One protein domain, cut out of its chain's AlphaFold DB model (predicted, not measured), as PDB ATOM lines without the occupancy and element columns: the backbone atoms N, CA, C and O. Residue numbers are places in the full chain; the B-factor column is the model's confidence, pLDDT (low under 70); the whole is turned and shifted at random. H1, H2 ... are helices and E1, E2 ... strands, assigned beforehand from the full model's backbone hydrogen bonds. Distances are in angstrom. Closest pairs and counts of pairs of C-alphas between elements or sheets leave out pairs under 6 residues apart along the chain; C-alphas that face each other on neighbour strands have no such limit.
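AT A GLANCE: This is residues 12 to 30 and 102 to 125 of the 143 residues of the protein "mRNA turnover protein 4-like protein" of Harpegnathos saltator (UniProt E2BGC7). A loose rod: a long thin run of E2, residues 107 to 110 and E3 makes its length, with E1 paired to E2 at one end, the hairpin of E3 and E4 at the other, and helix H1 running along one side between them. The printed part has 43 residues, with one named helix and four named strands in the order H1, E1, E2, E3, E4. Two separate antiparallel sheets have two strands each, and the class is mixed, helices and strands. The whole is loose, with a radius of gyration of the C-alphas of 12.8 A and spans of 41 by 17 by 13 A.

HOW THE PARTS SIT: H1, residues 14 to 23, joins E1, residues 25 to 28, by a tight link. In H1 every O i to N i+4 pair is within hydrogen-bond range. E1 is the antiparallel neighbour of E2, residues 103 to 106, at 145 degrees; N 28 and O 103 are 2.8 A apart, within hydrogen-bond range. The closest C-alphas of H1 and E2, those of Asn 22 and Lys 106, are 7.5 A apart. H1 and E3, residues 111 to 114, are near each other, with 5 pairs of C-alphas within 10 A. E3 and E4, residues 118 to 121, form an antiparallel hairpin at 166 degrees, with N 120 and O 112 at 2.8 A, within hydrogen-bond range. E2 and E3 are apart, and so are H1 and E4.

IN THESE COORDINATES: H1 begins at C-alpha 14 (149.211, 123.360, 165.531) and is 14.3 A long. E1 measures 9.4 A, E2 9.7 A, E3 10.4 A and E4 10.2 A. E4 ends at C-alpha 121 (150.800, 134.204, 159.446).

THE WHOLE: The two C-alphas farthest apart, those of Leu 102 and Lys 116, are 41.5 A apart. Residues 31 to 101 are not printed; C-alphas 30 and 102 are 5.4 A apart across this cut. The links that are printed whole are tight. The mean pLDDT of the printed part is 89.7, and residues 123 to 125 are under 70.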
ATOM      1  N   ARG A  12     147.791 122.626 172.945       94.12
ATOM      2  CA  ARG A  12     147.504 121.728 171.819       94.12
ATOM      3  C   ARG A  12     148.448 121.982 170.643       94.12
ATOM      4  O   ARG A  12     148.987 123.073 170.463       94.12
ATOM      5  N   SER A  13     148.635 120.957 169.813       92.12
ATOM      6  CA  SER A  13     149.484 121.071 168.625       92.12
ATOM      7  C   SER A  13     148.840 121.948 167.544       92.12
ATOM      8  O   SER A  13     147.617 122.004 167.419       92.12
ATOM      9  N   LYS A  14     149.670 122.564 166.687       90.31
ATOM     10  CA  LYS A  14     149.211 123.360 165.531       90.31
ATOM     11  C   LYS A  14     148.162 122.619 164.691       90.31
ATOM     12  O   LYS A  14     147.168 123.220 164.305       90.31
ATOM     13  N   LYS A  15     148.395 121.334 164.395       91.38
ATOM     14  CA  LYS A  15     147.498 120.528 163.553       91.38
ATOM     15  C   LYS A  15     146.110 120.406 164.186       91.38
ATOM     16  O   LYS A  15     145.130 120.702 163.521       91.38
ATOM     17  N   GLN A  16     146.055 120.060 165.473       93.38
ATOM     18  CA  GLN A  16     144.797 119.912 166.210       93.38
ATOM     19  C   GLN A  16     143.999 121.215 166.263       93.38
ATOM     20  O   GLN A  16     142.788 121.189 166.106       93.38
ATOM     21  N   VAL A  17     144.671 122.353 166.469       92.81
ATOM     22  CA  VAL A  17     143.993 123.658 166.541       92.81
ATOM     23  C   VAL A  17     143.427 124.070 165.182       92.81
ATOM     24  O   VAL A  17     142.312 124.572 165.129       92.81
ATOM     25  N   ILE A  18     144.165 123.840 164.091       91.12
ATOM     26  CA  ILE A  18     143.682 124.143 162.734       91.12
ATOM     27  C   ILE A  18     142.497 123.253 162.368       91.12
ATOM     28  O   ILE A  18     141.498 123.749 161.864       91.12
ATOM     29  N   GLU A  19     142.599 121.953 162.637       92.88
ATOM     30  CA  GLU A  19     141.525 120.996 162.366       92.88
ATOM     31  C   GLU A  19     140.258 121.332 163.160       92.88
ATOM     32  O   GLU A  19     139.172 121.381 162.591       92.88
ATOM     33  N   TRP A  20     140.410 121.667 164.444       93.81
ATOM     34  CA  TRP A  20     139.308 122.129 165.284       93.81
ATOM     35  C   TRP A  20     138.674 123.425 164.762       93.81
ATOM     36  O   TRP A  20     137.458 123.479 164.626       93.81
ATOM     37  N   ALA A  21     139.471 124.450 164.442       92.06
ATOM     38  CA  ALA A  21     138.939 125.736 163.989       92.06
ATOM     39  C   ALA A  21     138.230 125.630 162.629       92.06
ATOM     40  O   ALA A  21     137.184 126.240 162.446       92.06
ATOM     41  N   ASN A  22     138.764 124.825 161.704       90.50
ATOM     42  CA  ASN A  22     138.157 124.606 160.389       90.50
ATOM     43  C   ASN A  22     136.844 123.816 160.465       90.50
ATOM     44  O   ASN A  22     135.981 123.999 159.610       90.50
ATOM     45  N   GLY A  23     136.714 122.918 161.444       91.00
ATOM     46  CA  GLY A  23     135.489 122.154 161.682       91.00
ATOM     47  C   GLY A  23     134.475 122.867 162.574       91.00
ATOM     48  O   GLY A  23     133.374 122.356 162.747       91.00
ATOM     49  N   TYR A  24     134.836 124.008 163.166       92.50
ATOM     50  CA  TYR A  24     133.941 124.756 164.036       92.50
ATOM     51  C   TYR A  24     133.057 125.690 163.216       92.50
ATOM     52  O   TYR A  24     133.534 126.655 162.610       92.50
ATOM     53  N   GLU A  25     131.759 125.423 163.252       94.19
ATOM     54  CA  GLU A  25     130.742 126.290 162.686       94.19
ATOM     55  C   GLU A  25     129.506 126.326 163.579       94.19
ATOM     56  O   GLU A  25     129.134 125.321 164.179       94.19
ATOM     57  N   GLU A  26     128.888 127.497 163.671       93.75
ATOM     58  CA  GLU A  26     127.646 127.708 164.415       93.75
ATOM     59  C   GLU A  26     126.686 128.541 163.573       93.75
ATOM     60  O   GLU A  26     127.104 129.406 162.799       93.75
ATOM     61  N   LEU A  27     125.387 128.303 163.730       93.62
ATOM     62  CA  LEU A  27     124.375 129.138 163.095       93.62
ATOM     63  C   LEU A  27     124.296 130.493 163.811       93.62
ATOM     64  O   LEU A  27     124.208 130.566 165.035       93.62
ATOM     65  N   GLU A  28     124.292 131.577 163.039       94.69
ATOM     66  CA  GLU A  28     124.159 132.947 163.533       94.69
ATOM     67  C   GLU A  28     123.024 133.659 162.781       94.69
ATOM     68  O   GLU A  28     122.734 133.396 161.607       94.69
ATOM     69  N   TYR A  29     122.354 134.593 163.452       94.62
ATOM     70  CA  TYR A  29     121.428 135.482 162.762       94.62
ATOM     71  C   TYR A  29     122.206 136.440 161.864       94.62
ATOM     72  O   TYR A  29     123.160 137.092 162.295       94.62
ATOM     73  N   ALA A  30     121.768 136.537 160.613       94.75
ATOM     74  CA  ALA A  30     122.355 137.453 159.656       94.75
ATOM     75  C   ALA A  30     122.250 138.907 160.142       94.75
ATOM     76  O   ALA A  30     121.293 139.288 160.820       94.75
ATOM     77  N   LEU A 102     120.454 132.629 159.357       94.19
ATOM     78  CA  LEU A 102     120.830 132.516 157.941       94.19
ATOM     79  C   LEU A 102     122.341 132.575 157.713       94.19
ATOM     80  O   LEU A 102     122.802 132.257 156.620       94.19
ATOM     81  N   ALA A 103     123.101 133.019 158.711       93.31
ATOM     82  CA  ALA A 103     124.545 133.119 158.628       93.31
ATOM     83  C   ALA A 103     125.195 131.931 159.339       93.31
ATOM     84  O   ALA A 103     124.609 131.301 160.221       93.31
ATOM     85  N   THR A 104     126.438 131.648 158.964       91.69
ATOM     86  CA  THR A 104     127.272 130.655 159.636       91.69
ATOM     87  C   THR A 104     128.500 131.356 160.185       91.69
ATOM     88  O   THR A 104     129.291 131.927 159.431       91.69
ATOM     89  N   PHE A 105     128.664 131.309 161.499       91.25
ATOM     90  CA  PHE A 105     129.867 131.761 162.171       91.25
ATOM     91  C   PHE A 105     130.966 130.708 162.019       91.25
ATOM     92  O   PHE A 105     130.729 129.527 162.264       91.25
ATOM     93  N   LYS A 106     132.177 131.135 161.648       91.56
ATOM     94  CA  LYS A 106     133.370 130.280 161.549       91.56
ATOM     95  C   LYS A 106     134.570 130.962 162.188       91.56
ATOM     96  O   LYS A 106     134.714 132.184 162.127       91.56
ATOM     97  N   LEU A 107     135.464 130.169 162.773       90.31
ATOM     98  CA  LEU A 107     136.708 130.681 163.342       90.31
ATOM     99  C   LEU A 107     137.781 130.821 162.262       90.31
ATOM    100  O   LEU A 107     138.262 129.838 161.705       90.31
ATOM    101  N   LEU A 108     138.220 132.056 162.024       89.81
ATOM    102  CA  LEU A 108     139.332 132.346 161.120       89.81
ATOM    103  C   LEU A 108     140.641 132.468 161.904       89.81
ATOM    104  O   LEU A 108     140.866 133.420 162.654       89.81
ATOM    105  N   LEU A 109     141.543 131.504 161.715       91.00
ATOM    106  CA  LEU A 109     142.882 131.559 162.299       91.00
ATOM    107  C   LEU A 109     143.793 132.467 161.463       91.00
ATOM    108  O   LEU A 109     144.255 132.084 160.393       91.00
ATOM    109  N   LEU A 110     144.109 133.657 161.979       90.94
ATOM    110  CA  LEU A 110     144.938 134.652 161.275       90.94
ATOM    111  C   LEU A 110     146.448 134.371 161.364       90.94
ATOM    112  O   LEU A 110     147.239 134.752 160.499       90.94
ATOM    113  N   GLY A 111     146.882 133.716 162.437       91.12
ATOM    114  CA  GLY A 111     148.290 133.443 162.678       91.12
ATOM    115  C   GLY A 111     148.512 132.643 163.949       91.12
ATOM    116  O   GLY A 111     147.619 132.491 164.777       91.12
ATOM    117  N   LEU A 112     149.724 132.121 164.091       92.62
ATOM    118  CA  LEU A 112     150.140 131.339 165.248       92.62
ATOM    119  C   LEU A 112     151.515 131.791 165.719       92.62
ATOM    120  O   LEU A 112     152.388 132.097 164.911       92.62
ATOM    121  N   TYR A 113     151.732 131.777 167.025       93.38
ATOM    122  CA  TYR A 113     153.047 131.981 167.612       93.38
ATOM    123  C   TYR A 113     153.474 130.723 168.359       93.38
ATOM    124  O   TYR A 113     152.688 130.115 169.080       93.38
ATOM    125  N   THR A 114     154.741 130.343 168.213       91.19
ATOM    126  CA  THR A 114     155.367 129.332 169.073       91.19
ATOM    127  C   THR A 114     156.723 129.832 169.540       91.19
ATOM    128  O   THR A 114     157.455 130.440 168.764       91.19
ATOM    129  N   LYS A 115     157.113 129.511 170.779       90.19
ATOM    130  CA  LYS A 115     158.415 129.921 171.332       90.19
ATOM    131  C   LYS A 115     159.599 129.485 170.453       90.19
ATOM    132  O   LYS A 115     160.577 130.209 170.345       90.19
ATOM    133  N   LYS A 116     159.498 128.314 169.810       91.25
ATOM    134  CA  LYS A 116     160.562 127.745 168.965       91.25
ATOM    135  C   LYS A 116     160.621 128.346 167.556       91.25
ATOM    136  O   LYS A 116     161.707 128.472 167.008       91.25
ATOM    137  N   HIS A 117     159.477 128.660 166.948       88.75
ATOM    138  CA  HIS A 117     159.413 129.056 165.534       88.75
ATOM    139  C   HIS A 117     158.926 130.488 165.305       88.75
ATOM    140  O   HIS A 117     158.707 130.867 164.156       88.75
ATOM    141  N   GLY A 118     158.739 131.261 166.375       92.38
ATOM    142  CA  GLY A 118     158.212 132.616 166.307       92.38
ATOM    143  C   GLY A 118     156.771 132.665 165.801       92.38
ATOM    144  O   GLY A 118     156.030 131.675 165.851       92.38
ATOM    145  N   PHE A 119     156.380 133.850 165.332       92.62
ATOM    146  CA  PHE A 119     155.079 134.102 164.724       92.62
ATOM    147  C   PHE A 119     155.064 133.656 163.259       92.62
ATOM    148  O   PHE A 119     156.010 133.898 162.513       92.62
ATOM    149  N   LYS A 120     153.963 133.036 162.834       90.69
ATOM    150  CA  LYS A 120     153.679 132.681 161.445       90.69
ATOM    151  C   LYS A 120     152.256 133.099 161.101       90.69
ATOM    152  O   LYS A 120     151.314 132.674 161.770       90.69
ATOM    153  N   LYS A 121     152.105 133.885 160.034       89.88
ATOM    154  CA  LYS A 121     150.800 134.204 159.446       89.88
ATOM    155  C   LYS A 121     150.215 132.941 158.808       89.88
ATOM    156  O   LYS A 121     150.945 132.173 158.178       89.88
ATOM    157  N   LEU A 122     148.925 132.706 159.010       86.62
ATOM    158  CA  LEU A 122     148.180 131.657 158.317       86.62
ATOM    159  C   LEU A 122     147.453 132.302 157.130       86.62
ATOM    160  O   LEU A 122     147.026 133.451 157.222       86.62
ATOM    161  N   ALA A 123     147.394 131.610 155.989       65.19
ATOM    162  CA  ALA A 123     146.673 132.115 154.825       65.19
ATOM    163  C   ALA A 123     145.171 132.107 155.140       65.19
ATOM    164  O   ALA A 123     144.628 131.065 155.502       65.19
ATOM    165  N   VAL A 124     144.534 133.271 155.044       60.53
ATOM    166  CA  VAL A 124     143.085 133.429 155.200       60.53
ATOM    167  C   VAL A 124     142.438 132.966 153.891       60.53
ATOM    168  O   VAL A 124     142.894 133.354 152.815       60.53
ATOM    169  N   SER A 125     141.424 132.102 153.957       51.16
ATOM    170  CA  SER A 125     140.585 131.755 152.801       51.16
ATOM    171  C   SER A 125     139.873 133.014 152.281       51.16
ATOM    172  O   SER A 125     139.391 133.817 153.072       51.16
TER     173      SER A 125